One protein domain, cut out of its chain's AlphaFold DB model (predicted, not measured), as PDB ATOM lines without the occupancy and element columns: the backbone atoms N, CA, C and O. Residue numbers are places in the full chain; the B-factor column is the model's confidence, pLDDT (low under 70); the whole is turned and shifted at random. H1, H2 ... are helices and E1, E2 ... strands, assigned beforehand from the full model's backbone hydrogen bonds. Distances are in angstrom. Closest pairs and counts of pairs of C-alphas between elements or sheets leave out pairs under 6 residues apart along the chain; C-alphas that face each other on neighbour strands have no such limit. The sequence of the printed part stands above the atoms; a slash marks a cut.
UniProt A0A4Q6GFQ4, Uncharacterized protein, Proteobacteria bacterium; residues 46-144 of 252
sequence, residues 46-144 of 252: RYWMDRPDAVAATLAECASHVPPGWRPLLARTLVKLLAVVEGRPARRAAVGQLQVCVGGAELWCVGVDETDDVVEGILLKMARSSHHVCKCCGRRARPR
ATOM      1  N   ARG A  46     173.306  92.542 157.902       56.03
ATOM      2  CA  ARG A  46     174.716  92.134 157.867       56.03
ATOM      3  C   ARG A  46     175.529  93.218 157.194       56.03
ATOM      4  O   ARG A  46     175.505  93.344 155.969       56.03
ATOM      5  N   TYR A  47     176.270  93.969 158.001       71.31
ATOM      6  CA  TYR A  47     177.297  94.874 157.513       71.31
ATOM      7  C   TYR A  47     178.237  94.096 156.584       71.31
ATOM      8  O   TYR A  47     178.726  93.021 156.937       71.31
ATOM      9  N   TRP A  48     178.496  94.614 155.380       82.12
ATOM     10  CA  TRP A  48     179.333  93.924 154.385       82.12
ATOM     11  C   TRP A  48     180.736  93.588 154.924       82.12
ATOM     12  O   TRP A  48     181.359  92.627 154.478       82.12
ATOM     13  N   MET A  49     181.192  94.352 155.921       80.38
ATOM     14  CA  MET A  49     182.463  94.195 156.627       80.38
ATOM     15  C   MET A  49     182.535  92.987 157.566       80.38
ATOM     16  O   MET A  49     183.638  92.575 157.912       80.38
ATOM     17  N   ASP A  50     181.399  92.435 157.998       81.25
ATOM     18  CA  ASP A  50     181.355  91.277 158.907       81.25
ATOM     19  C   ASP A  50     181.477  89.942 158.155       81.25
ATOM     20  O   ASP A  50     181.507  88.868 158.756       81.25
ATOM     21  N   ARG A  51     181.509  89.990 156.822       79.88
ATOM     22  CA  ARG A  51     181.579  88.803 155.973       79.88
ATOM     23  C   ARG A  51     183.018  88.281 155.897       79.88
ATOM     24  O   ARG A  51     183.947  89.092 155.823       79.88
ATOM     25  N   PRO A  52     183.221  86.952 155.826       74.19
ATOM     26  CA  PRO A  52     184.516  86.409 155.428       74.19
ATOM     27  C   PRO A  52     184.876  86.965 154.044       74.19
ATOM     28  O   PRO A  52     184.011  87.074 153.172       74.19
ATOM     29  N   ASP A  53     186.127  87.393 153.874       85.19
ATOM     30  CA  ASP A  53     186.612  88.049 152.654       85.19
ATOM     31  C   ASP A  53     185.729  89.220 152.183       85.19
ATOM     32  O   ASP A  53     185.442  89.369 150.992       85.19
ATOM     33  N   ALA A  54     185.308  90.082 153.120       86.75
ATOM     34  CA  ALA A  54     184.404  91.219 152.909       86.75
ATOM     35  C   ALA A  54     184.636  91.996 151.597       86.75
ATOM     36  O   ALA A  54     183.683  92.326 150.887       86.75
ATOM     37  N   VAL A  55     185.897  92.260 151.237       89.50
ATOM     38  CA  VAL A  55     186.258  92.952 149.988       89.50
ATOM     39  C   VAL A  55     185.858  92.136 148.757       89.50
ATOM     40  O   VAL A  55     185.226  92.676 147.852       89.50
ATOM     41  N   ALA A  56     186.198  90.847 148.712       87.62
ATOM     42  CA  ALA A  56     185.891  89.975 147.580       87.62
ATOM     43  C   ALA A  56     184.379  89.755 147.436       87.62
ATOM     44  O   ALA A  56     183.847  89.891 146.334       87.62
ATOM     45  N   ALA A  57     183.679  89.510 148.549       87.75
ATOM     46  CA  ALA A  57     182.225  89.358 148.563       87.75
ATOM     47  C   ALA A  57     181.515  90.622 148.044       87.75
ATOM     48  O   ALA A  57     180.635  90.544 147.187       87.75
ATOM     49  N   THR A  58     181.949  91.802 148.499       87.69
ATOM     50  CA  THR A  58     181.378  93.086 148.060       87.69
ATOM     51  C   THR A  58     181.664  93.355 146.582       87.69
ATOM     52  O   THR A  58     180.782  93.802 145.850       87.69
ATOM     53  N   LEU A  59     182.873  93.047 146.097       89.56
ATOM     54  CA  LEU A  59     183.206  93.172 144.675       89.56
ATOM     55  C   LEU A  59     182.373  92.234 143.796       89.56
ATOM     56  O   LEU A  59     181.965  92.648 142.712       89.56
ATOM     57  N   ALA A  60     182.119  91.004 144.247       87.69
ATOM     58  CA  ALA A  60     181.278  90.045 143.536       87.69
ATOM     59  C   ALA A  60     179.829  90.542 143.441       87.69
ATOM     60  O   ALA A  60     179.250  90.561 142.357       87.69
ATOM     61  N   GLU A  61     179.277  91.043 144.548       87.75
ATOM     62  CA  GLU A  61     177.948  91.660 144.579       87.75
ATOM     63  C   GLU A  61     177.829  92.888 143.674       87.75
ATOM     64  O   GLU A  61     176.758  93.152 143.127       87.75
ATOM     65  N   CYS A  62     178.916  93.647 143.525       87.06
ATOM     66  CA  CYS A  62     178.937  94.850 142.702       87.06
ATOM     67  C   CYS A  62     179.352  94.595 141.247       87.06
ATOM     68  O   CYS A  62     179.336  95.516 140.432       87.06
ATOM     69  N   ALA A  63     179.725  93.363 140.890       86.06
ATOM     70  CA  ALA A  63     180.329  93.060 139.595       86.06
ATOM     71  C   ALA A  63     179.406  93.374 138.408       86.06
ATOM     72  O   ALA A  63     179.906  93.739 137.342       86.06
ATOM     73  N   SER A  64     178.088  93.257 138.590       85.31
ATOM     74  CA  SER A  64     177.084  93.500 137.549       85.31
ATOM     75  C   SER A  64     176.942  94.972 137.156       85.31
ATOM     76  O   SER A  64     176.581  95.252 136.018       85.31
ATOM     77  N   HIS A  65     177.238  95.908 138.063       86.56
ATOM     78  CA  HIS A  65     177.022  97.340 137.833       86.56
ATOM     79  C   HIS A  65     178.301  98.183 137.937       86.56
ATOM     80  O   HIS A  65     178.367  99.253 137.340       86.56
ATOM     81  N   VAL A  66     179.345  97.713 138.633       89.31
ATOM     82  CA  VAL A  66     180.649  98.393 138.695       89.31
ATOM     83  C   VAL A  66     181.510  98.017 137.487       89.31
ATOM     84  O   VAL A  66     181.876  96.841 137.331       89.31
ATOM     85  N   PRO A  67     181.925  99.005 136.667       89.25
ATOM     86  CA  PRO A  67     182.759  98.756 135.504       89.25
ATOM     87  C   PRO A  67     184.078  98.059 135.873       89.25
ATOM     88  O   PRO A  67     184.704  98.409 136.880       89.25
ATOM     89  N   PRO A  68     184.556  97.108 135.051       91.31
ATOM     90  CA  PRO A  68     185.720  96.282 135.368       91.31
ATOM     91  C   PRO A  68     186.978  97.102 135.670       91.31
ATOM     92  O   PRO A  68     187.720  96.779 136.597       91.31
ATOM     93  N   GLY A  69     187.189  98.211 134.960       90.81
ATOM     94  CA  GLY A  69     188.329  99.098 135.177       90.81
ATOM     95  C   GLY A  69     188.311  99.847 136.513       90.81
ATOM     96  O   GLY A  69     189.362 100.285 136.979       90.81
ATOM     97  N   TRP A  70     187.148  99.972 137.156       93.69
ATOM     98  CA  TRP A  70     186.998 100.623 138.460       93.69
ATOM     99  C   TRP A  70     187.005  99.643 139.632       93.69
ATOM    100  O   TRP A  70     187.266 100.059 140.760       93.69
ATOM    101  N   ARG A  71     186.830  98.338 139.394       94.06
ATOM    102  CA  ARG A  71     186.876  97.315 140.455       94.06
ATOM    103  C   ARG A  71     188.169  97.354 141.288       94.06
ATOM    104  O   ARG A  71     188.061  97.302 142.510       94.06
ATOM    105  N   PRO A  72     189.381  97.546 140.718       94.38
ATOM    106  CA  PRO A  72     190.596  97.688 141.527       94.38
ATOM    107  C   PRO A  72     190.614  98.953 142.395       94.38
ATOM    108  O   PRO A  72     191.219  98.967 143.466       94.38
ATOM    109  N   LEU A  73     189.984 100.038 141.932       94.31
ATOM    110  CA  LEU A  73     189.848 101.269 142.708       94.31
ATOM    111  C   LEU A  73     188.883 101.064 143.882       94.31
ATOM    112  O   LEU A  73     189.221 101.441 145.005       94.31
ATOM    113  N   LEU A  74     187.745 100.414 143.636       94.56
ATOM    114  CA  LEU A  74     186.791 100.029 144.673       94.56
ATOM    115  C   LEU A  74     187.449  99.114 145.711       94.56
ATOM    116  O   LEU A  74     187.424  99.429 146.894       94.56
ATOM    117  N   ALA A  75     188.144  98.060 145.273       94.81
ATOM    118  CA  ALA A  75     188.848  97.121 146.147       94.81
ATOM    119  C   ALA A  75     189.802  97.831 147.122       94.81
ATOM    120  O   ALA A  75     189.720  97.646 148.334       94.81
ATOM    121  N   ARG A  76     190.672  98.713 146.604       95.56
ATOM    122  CA  ARG A  76     191.596  99.504 147.438       95.56
ATOM    123  C   ARG A  76     190.872 100.438 148.403       95.56
ATOM    124  O   ARG A  76     191.409 100.738 149.465       95.56
ATOM    125  N   THR A  77     189.703 100.937 148.021       94.88
ATOM    126  CA  THR A  77     188.899 101.818 148.872       94.88
ATOM    127  C   THR A  77     188.267 101.023 150.010       94.88
ATOM    128  O   THR A  77     188.420 101.418 151.159       94.88
ATOM    129  N   LEU A  78     187.683  99.856 149.723       93.19
ATOM    130  CA  LEU A  78     187.130  98.952 150.736       93.19
ATOM    131  C   LEU A  78     188.196  98.516 151.753       93.19
ATOM    132  O   LEU A  78     187.946  98.572 152.952       93.19
ATOM    133  N   VAL A  79     189.412  98.182 151.302       93.81
ATOM    134  CA  VAL A  79     190.543  97.862 152.199       93.81
ATOM    135  C   VAL A  79     190.876  99.031 153.133       93.81
ATOM    136  O   VAL A  79     191.086  98.831 154.325       93.81
ATOM    137  N   LYS A  80     190.898 100.268 152.619       93.75
ATOM    138  CA  LYS A  80     191.151 101.456 153.450       93.75
ATOM    139  C   LYS A  80     190.035 101.709 154.452       93.75
ATOM    140  O   LYS A  80     190.329 102.077 155.581       93.75
ATOM    141  N   LEU A  81     188.785 101.511 154.043       91.75
ATOM    142  CA  LEU A  81     187.631 101.642 154.925       91.75
ATOM    143  C   LEU A  81     187.703 100.624 156.072       91.75
ATOM    144  O   LEU A  81     187.546 101.012 157.223       91.75
ATOM    145  N   LEU A  82     188.051  99.366 155.781       91.06
ATOM    146  CA  LEU A  82     188.268  98.337 156.806       91.06
ATOM    147  C   LEU A  82     189.388  98.710 157.789       91.06
ATOM    148  O   LEU A  82     189.233  98.524 158.991       91.06
ATOM    149  N   ALA A  83     190.486  99.289 157.301       90.50
ATOM    150  CA  ALA A  83     191.598  99.695 158.158       90.50
ATOM    151  C   ALA A  83     191.240 100.847 159.116       90.50
ATOM    152  O   ALA A  83     191.791 100.934 160.208       90.50
ATOM    153  N   VAL A  84     190.329 101.752 158.733       90.06
ATOM    154  CA  VAL A  84     189.991 102.916 159.574       90.06
ATOM    155  C   VAL A  84     188.875 102.654 160.581       90.06
ATOM    156  O   VAL A  84     188.711 103.472 161.487       90.06
ATOM    157  N   VAL A  85     188.107 101.565 160.443       87.81
ATOM    158  CA  VAL A  85     187.012 101.209 161.372       87.81
ATOM    159  C   VAL A  85     187.481 100.439 162.607       87.81
ATOM    160  O   VAL A  85     186.711 100.287 163.556       87.81
ATOM    161  N   GLU A  86     188.717  99.943 162.614       82.62
ATOM    162  CA  GLU A  86     189.260  99.174 163.733       82.62
ATOM    163  C   GLU A  86     189.238  99.999 165.033       82.62
ATOM    164  O   GLU A  86     189.662 101.156 165.074       82.62
ATOM    165  N   GLY A  87     188.656  99.428 166.093       78.69
ATOM    166  CA  GLY A  87     188.510 100.092 167.393       78.69
ATOM    167  C   GLY A  87     187.520 101.268 167.437       78.69
ATOM    168  O   GLY A  87     187.455 101.951 168.457       78.69
ATOM    169  N   ARG A  88     186.737 101.527 166.374       86.12
ATOM    170  CA  ARG A  88     185.773 102.647 166.313       86.12
ATOM    171  C   ARG A  88     184.354 102.184 165.940       86.12
ATOM    172  O   ARG A  88     184.015 102.170 164.754       86.12
ATOM    173  N   PRO A  89     183.487 101.863 166.924       84.38
ATOM    174  CA  PRO A  89     182.144 101.324 166.680       84.38
ATOM    175  C   PRO A  89     181.245 102.217 165.815       84.38
ATOM    176  O   PRO A  89     180.620 101.725 164.880       84.38
ATOM    177  N   ALA A  90     181.236 103.531 166.066       82.25
ATOM    178  CA  ALA A  90     180.439 104.485 165.286       82.25
ATOM    179  C   ALA A  90     180.855 104.505 163.804       82.25
ATOM    180  O   ALA A  90     180.020 104.439 162.905       82.25
ATOM    181  N   ARG A  91     182.166 104.489 163.539       86.06
ATOM    182  CA  ARG A  91     182.704 104.441 162.175       86.06
ATOM    183  C   ARG A  91     182.404 103.106 161.496       86.06
ATOM    184  O   ARG A  91     182.108 103.085 160.305       86.06
ATOM    185  N   ARG A  92     182.450 101.994 162.243       86.31
ATOM    186  CA  ARG A  92     182.043 100.676 161.739       86.31
ATOM    187  C   ARG A  92     180.573 100.683 161.305       86.31
ATOM    188  O   ARG A  92     180.273 100.214 160.213       86.31
ATOM    189  N   ALA A  93     179.675 101.249 162.109       82.06
ATOM    190  CA  ALA A  93     178.265 101.366 161.740       82.06
ATOM    191  C   ALA A  93     178.090 102.174 160.438       82.06
ATOM    192  O   ALA A  93     177.497 101.667 159.488       82.06
ATOM    193  N   ALA A  94     178.711 103.357 160.348       82.19
ATOM    194  CA  ALA A  94     178.634 104.216 159.163       82.19
ATOM    195  C   ALA A  94     179.166 103.529 157.890       82.19
ATOM    196  O   ALA A  94     178.500 103.501 156.857       82.19
ATOM    197  N   VAL A  95     180.355 102.917 157.957       86.75
ATOM    198  CA  VAL A  95     180.960 102.234 156.801       86.75
ATOM    199  C   VAL A  95     180.142 101.019 156.370       86.75
ATOM    200  O   VAL A  95     180.032 100.727 155.179       86.75
ATOM    201  N   GLY A  96     179.564 100.294 157.322       84.00
ATOM    202  CA  GLY A  96     178.831  99.072 157.028       84.00
ATOM    203  C   GLY A  96     177.499  99.304 156.310       84.00
ATOM    204  O   GLY A  96     176.992  98.373 155.687       84.00
ATOM    205  N   GLN A  97     176.968 100.527 156.362       82.62
ATOM    206  CA  GLN A  97     175.764 100.946 155.643       82.62
ATOM    207  C   GLN A  97     176.054 101.499 154.237       82.62
ATOM    208  O   GLN A  97     175.114 101.775 153.490       82.62
ATOM    209  N   LEU A  98     177.328 101.674 153.860       85.75
ATOM    210  CA  LEU A  98     177.688 102.259 152.570       85.75
ATOM    211  C   LEU A  98     177.205 101.394 151.403       85.75
ATOM    212  O   LEU A  98     177.487 100.196 151.329       85.75
ATOM    213  N   GLN A  99     176.549 102.038 150.443       85.69
ATOM    214  CA  GLN A  99     176.165 101.439 149.169       85.69
ATOM    215  C   GLN A  99     177.060 101.977 148.060       85.69
ATOM    216  O   GLN A  99     177.285 103.180 147.977       85.69
ATOM    217  N   VAL A 100     177.571 101.087 147.209       88.44
ATOM    218  CA  VAL A 100     178.370 101.467 146.039       88.44
ATOM    219  C   VAL A 100     177.434 101.914 144.923       88.44
ATOM    220  O   VAL A 100     176.490 101.211 144.573       88.44
ATOM    221  N   CYS A 101     177.725 103.067 144.334       86.31
ATOM    222  CA  CYS A 101     176.962 103.645 143.242       86.31
ATOM    223  C   CYS A 101     177.889 104.036 142.089       86.31
ATOM    224  O   CYS A 101     179.057 104.386 142.275       86.31
ATOM    225  N   VAL A 102     177.353 103.970 140.873       84.19
ATOM    226  CA  VAL A 102     178.091 104.223 139.633       84.19
ATOM    227  C   VAL A 102     177.333 105.274 138.839       84.19
ATOM    228  O   VAL A 102     176.236 105.013 138.351       84.19
ATOM    229  N   GLY A 103     177.926 106.454 138.705       75.75
ATOM    230  CA  GLY A 103     177.517 107.459 137.735       75.75
ATOM    231  C   GLY A 103     178.249 107.284 136.406       75.75
ATOM    232  O   GLY A 103     179.143 106.447 136.260       75.75
ATOM    233  N   GLY A 104     177.911 108.118 135.419       70.62
ATOM    234  CA  GLY A 104     178.588 108.086 134.117       70.62
ATOM    235  C   GLY A 104     180.105 108.292 134.237       70.62
ATOM    236  O   GLY A 104     180.893 107.554 133.629       70.62
ATOM    237  N   ALA A 105     180.514 109.279 135.044       72.12
ATOM    238  CA  ALA A 105     181.904 109.714 135.174       72.12
ATOM    239  C   ALA A 105     182.559 109.348 136.514       72.12
ATOM    240  O   ALA A 105     183.783 109.451 136.622       72.12
ATOM    241  N   GLU A 106     181.777 108.895 137.495       84.38
ATOM    242  CA  GLU A 106     182.245 108.695 138.864       84.38
ATOM    243  C   GLU A 106     181.757 107.402 139.513       84.38
ATOM    244  O   GLU A 106     180.649 106.925 139.282       84.38
ATOM    245  N   LEU A 107     182.616 106.876 140.381       87.69
ATOM    246  CA  LEU A 107     182.291 105.877 141.388       87.69
ATOM    247  C   LEU A 107     182.138 106.600 142.729       87.69
ATOM    248  O   LEU A 107     183.100 107.221 143.186       87.69
ATOM    249  N   TRP A 108     180.989 106.481 143.384       88.25
ATOM    250  CA  TRP A 108     180.770 107.044 144.719       88.25
ATOM    251  C   TRP A 108     180.102 106.022 145.639       88.25
ATOM    252  O   TRP A 108     179.628 104.981 145.188       88.25
ATOM    253  N   CYS A 109     180.090 106.305 146.939       84.75
ATOM    254  CA  CYS A 109     179.312 105.533 147.901       84.75
ATOM    255  C   CYS A 109     178.338 106.455 148.627       84.75
ATOM    256  O   CYS A 109     178.694 107.594 148.922       84.75
ATOM    257  N   VAL A 110     177.141 105.957 148.926       79.50
ATOM    258  CA  VAL A 110     176.124 106.686 149.698       79.50
ATOM    259  C   VAL A 110     175.962 106.011 151.058       79.50
ATOM    260  O   VAL A 110     175.855 104.784 151.121       79.50
ATOM    261  N   GLY A 111     175.997 106.802 152.132       69.12
ATOM    262  CA  GLY A 111     175.667 106.380 153.498       69.12
ATOM    263  C   GLY A 111     174.260 106.831 153.896       69.12
ATOM    264  O   GLY A 111     173.682 107.688 153.231       69.12
ATOM    265  N   VAL A 112     173.705 106.231 154.952       60.31
ATOM    266  CA  VAL A 112     172.363 106.566 155.471       60.31
ATOM    267  C   VAL A 112     172.432 107.656 156.552       60.31
ATOM    268  O   VAL A 112     171.508 108.456 156.646       60.31
ATOM    269  N   ASP A 113     173.552 107.746 157.278       62.97
ATOM    270  CA  ASP A 113     173.793 108.699 158.372       62.97
ATOM    271  C   ASP A 113     175.031 109.588 158.111       62.97
ATOM    272  O   ASP A 113     175.818 109.315 157.197       62.97
ATOM    273  N   GLU A 114     175.227 110.636 158.930       63.59
ATOM    274  CA  GLU A 114     176.422 111.498 158.902       63.59
ATOM    275  C   GLU A 114     177.715 110.664 158.939       63.59
ATOM    276  O   GLU A 114     178.009 109.936 159.892       63.59
ATOM    277  N   THR A 115     178.504 110.765 157.870       66.62
ATOM    278  CA  THR A 115     179.784 110.069 157.748       66.62
ATOM    279  C   THR A 115     180.909 110.870 158.392       66.62
ATOM    280  O   THR A 115     181.113 112.026 158.053       66.62
ATOM    281  N   ASP A 116     181.689 110.217 159.255       81.38
ATOM    282  CA  ASP A 116     182.969 110.701 159.801       81.38
ATOM    283  C   ASP A 116     183.889 111.298 158.709       81.38
ATOM    284  O   ASP A 116     184.084 110.662 157.668       81.38
ATOM    285  N   ASP A 117     184.518 112.454 158.972       86.31
ATOM    286  CA  ASP A 117     185.425 113.173 158.052       86.31
ATOM    287  C   ASP A 117     186.497 112.279 157.402       86.31
ATOM    288  O   ASP A 117     186.885 112.463 156.244       86.31
ATOM    289  N   VAL A 118     187.010 111.280 158.134       89.19
ATOM    290  CA  VAL A 118     188.008 110.336 157.610       89.19
ATOM    291  C   VAL A 118     187.393 109.434 156.543       89.19
ATOM    292  O   VAL A 118     188.025 109.163 155.516       89.19
ATOM    293  N   VAL A 119     186.170 108.957 156.778       89.19
ATOM    294  CA  VAL A 119     185.423 108.132 155.823       89.19
ATOM    295  C   VAL A 119     185.076 108.970 154.602       89.19
ATOM    296  O   VAL A 119     185.384 108.555 153.483       89.19
ATOM    297  N   GLU A 120     184.539 110.171 154.807       89.75
ATOM    298  CA  GLU A 120     184.221 111.098 153.724       89.75
ATOM    299  C   GLU A 120     185.464 111.404 152.873       89.75
ATOM    300  O   GLU A 120     185.436 111.265 151.649       89.75
ATOM    301  N   GLY A 121     186.608 111.695 153.499       91.06
ATOM    302  CA  GLY A 121     187.869 111.939 152.798       91.06
ATOM    303  C   GLY A 121     188.338 110.757 151.937       91.06
ATOM    304  O   GLY A 121     188.857 110.953 150.830       91.06
ATOM    305  N   ILE A 122     188.137 109.517 152.397       93.19
ATOM    306  CA  ILE A 122     188.429 108.305 151.614       93.19
ATOM    307  C   ILE A 122     187.487 108.202 150.407       93.19
ATOM    308  O   ILE A 122     187.958 107.952 149.290       93.19
ATOM    309  N   LEU A 123     186.186 108.417 150.614       91.56
ATOM    310  CA  LEU A 123     185.166 108.336 149.567       91.56
ATOM    311  C   LEU A 123     185.346 109.432 148.508       91.56
ATOM    312  O   LEU A 123     185.380 109.133 147.314       91.56
ATOM    313  N   LEU A 124     185.599 110.676 148.922       90.88
ATOM    314  CA  LEU A 124     185.918 111.794 148.031       90.88
ATOM    315  C   LEU A 124     187.167 111.510 147.192       90.88
ATOM    316  O   LEU A 124     187.215 111.811 145.996       90.88
ATOM    317  N   LYS A 125     188.197 110.894 147.787       92.88
ATOM    318  CA  LYS A 125     189.404 110.500 147.051       92.88
ATOM    319  C   LYS A 125     189.116 109.402 146.028       92.88
ATOM    320  O   LYS A 125     189.707 109.432 144.944       92.88
ATOM    321  N   MET A 126     188.238 108.451 146.344       92.88
ATOM    322  CA  MET A 126     187.786 107.430 145.396       92.88
ATOM    323  C   MET A 126     187.044 108.070 144.218       92.88
ATOM    324  O   MET A 126     187.449 107.846 143.074       92.88
ATOM    325  N   ALA A 127     186.052 108.923 144.490       90.12
ATOM    326  CA  ALA A 127     185.282 109.632 143.469       90.12
ATOM    327  C   ALA A 127     186.198 110.432 142.533       90.12
ATOM    328  O   ALA A 127     186.253 110.171 141.330       90.12
ATOM    329  N   ARG A 128     187.078 111.278 143.082       89.50
ATOM    330  CA  ARG A 128     188.070 112.027 142.287       89.50
ATOM    331  C   ARG A 128     188.998 111.125 141.473       89.50
ATOM    332  O   ARG A 128     189.367 111.463 140.353       89.50
ATOM    333  N   SER A 129     189.396 109.973 142.014       90.12
ATOM    334  CA  SER A 129     190.268 109.036 141.293       90.12
ATOM    335  C   SER A 129     189.552 108.385 140.112       90.12
ATOM    336  O   SER A 129     190.170 108.174 139.069       90.12
ATOM    337  N   SER A 130     188.258 108.087 140.247       89.31
ATOM    338  CA  SER A 130     187.469 107.462 139.179       89.31
ATOM    339  C   SER A 130     187.389 108.332 137.915       89.31
ATOM    340  O   SER A 130     187.480 107.796 136.811       89.31
ATOM    341  N   HIS A 131     187.438 109.665 138.060       87.56
ATOM    342  CA  HIS A 131     187.486 110.638 136.952       87.56
ATOM    343  C   HIS A 131     188.729 110.510 136.056       87.56
ATOM    344  O   HIS A 131     188.788 111.063 134.953       87.56
ATOM    345  N   HIS A 132     189.751 109.794 136.524       88.44
ATOM    346  CA  HIS A 132     191.029 109.635 135.838       88.44
ATOM    347  C   HIS A 132     191.351 108.180 135.495       88.44
ATOM    348  O   HIS A 132     192.456 107.893 135.026       88.44
ATOM    349  N   VAL A 133     190.407 107.258 135.700       89.75
ATOM    350  CA  VAL A 133     190.583 105.821 135.472       89.75
ATOM    351  C   VAL A 133     189.580 105.340 134.433       89.75
ATOM    352  O   VAL A 133     188.382 105.555 134.558       89.75
ATOM    353  N   CYS A 134     190.066 104.655 133.401       88.81
ATOM    354  CA  CYS A 134     189.229 104.095 132.351       88.81
ATOM    355  C   CYS A 134     188.243 103.076 132.931       88.81
ATOM    356  O   CYS A 134     188.685 102.058 133.471       88.81
ATOM    357  N   LYS A 135     186.936 103.285 132.737       87.12
ATOM    358  CA  LYS A 135     185.893 102.360 133.210       87.12
ATOM    359  C   LYS A 135     186.024 100.945 132.627       87.12
ATOM    360  O   LYS A 135     185.681  99.970 133.287       87.12
ATOM    361  N   CYS A 136     186.583 100.808 131.421       86.56
ATOM    362  CA  CYS A 136     186.734  99.513 130.748       86.56
ATOM    363  C   CYS A 136     187.980  98.736 131.194       86.56
ATOM    364  O   CYS A 136     187.913  97.529 131.372       86.56
ATOM    365  N   CYS A 137     189.129  99.402 131.350       87.88
ATOM    366  CA  CYS A 137     190.418  98.705 131.488       87.88
ATOM    367  C   CYS A 137     191.310  99.189 132.638       87.88
ATOM    368  O   CYS A 137     192.436  98.720 132.771       87.88
ATOM    369  N   GLY A 138     190.873 100.173 133.429       89.62
ATOM    370  CA  GLY A 138     191.600 100.648 134.612       89.62
ATOM    371  C   GLY A 138     192.841 101.505 134.330       89.62
ATOM    372  O   GLY A 138     193.485 101.986 135.259       89.62
ATOM    373  N   ARG A 139     193.192 101.737 133.058       90.50
ATOM    374  CA  ARG A 139     194.300 102.630 132.674       90.50
ATOM    375  C   ARG A 139     193.957 104.093 132.931       90.50
ATOM    376  O   ARG A 139     192.786 104.465 132.918       90.50
ATOM    377  N   ARG A 140     194.980 104.944 133.049       88.62
ATOM    378  CA  ARG A 140     194.793 106.396 133.145       88.62
ATOM    379  C   ARG A 140     194.000 106.917 131.943       88.62
ATOM    380  O   ARG A 140     194.284 106.578 130.793       88.62
ATOM    381  N   ALA A 141     193.006 107.736 132.231       85.00
ATOM    382  CA  ALA A 141     192.072 108.281 131.267       85.00
ATOM    383  C   ALA A 141     191.850 109.769 131.539       85.00
ATOM    384  O   ALA A 141     192.203 110.290 132.599       85.00
ATOM    385  N   ARG A 142     191.303 110.459 130.541       73.62
ATOM    386  CA  ARG A 142     190.853 111.842 130.679       73.62
ATOM    387  C   ARG A 142     189.331 111.849 130.574       73.62
ATOM    388  O   ARG A 142     188.813 111.112 129.732       73.62
ATOM    389  N   PRO A 143     188.631 112.655 131.384       68.69
ATOM    390  CA  PRO A 143     187.215 112.883 131.163       68.69
ATOM    391  C   PRO A 143     187.052 113.513 129.776       68.69
ATOM    392  O   PRO A 143     187.752 114.469 129.435       68.69
ATOM    393  N   ARG A 144     186.185 112.924 128.951       63.19
ATOM    394  CA  ARG A 144     185.792 113.486 127.656       63.19
ATOM    395  C   ARG A 144     184.451 114.178 127.835       63.19
ATOM    396  O   ARG A 144     183.611 113.688 128.589       63.19
TER     397      ARG A 144
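AT A GLANCE: This is residues 46 to 144 of the 252 residues of an uncharacterized protein of Proteobacteria bacterium (UniProt A0A4Q6GFQ4). Two long helices, H2 and H4, run side by side in opposite directions, and the small hairpin E1 and E2 packs on this pair, mainly through E2 on H4. H1 packs on H2 away from H4, H3 folds back at H2's last residues, and the unnamed tail, residues 131 to 144, lies at the end away from H3. The 99 printed residues include, in order, H1, H2, H3, E1, E2 and H4; the sheet E1 - E2 is antiparallel and the class mostly helix. The whole is compact, with a radius of gyration of the C-alphas of 13.1 A, and only just elongated, spanning 40 by 27 by 20 A.

IN THESE COORDINATES: Find C-alpha 54 at (184.404, 91.219, 152.909); there H1 begins, residues 54 to 62, 12.1 A long. H2, residues 71 to 85, runs 21.3 A, and H3 takes residues 89 to 96. Next come E1, residues 99 to 102, and E2, residues 107 to 110. H4, residues 117 to 130, runs 19.8 A to C-alpha 130 at (187.469, 107.462, 139.179).

HOW THE PARTS SIT: Start at the hub, H2. It touches H4 at a shallow tilt of 8 degrees, opposite ways, with C-alphas 77 and 126 closest at 6.7 A. H1 and H2 form a helical hairpin at a steep tilt of 41 degrees; their closest C-alphas, 55 and 78, are 6.1 A apart. H2 touches H3 with residues 81 to 85 alone, closest at C-alphas 85 and 92, 5.0 A. In the hairpin E1 and E2, look for N 101 and O 108, 2.8 A apart. The closest C-alphas of E2 and H4, 107 and 127, are 5.2 A apart. H1 and H4 are apart. In H1, H2, H3 and H4 every O i to N i+4 pair is within hydrogen-bond range.

THE WHOLE: The C-alphas of Gly 87 and Arg 144 are farthest apart, 42.0 A. The printed part has no cut, and no link is long. Look for pLDDT under 70 at residues 46, 111 to 115 and 143 to 144.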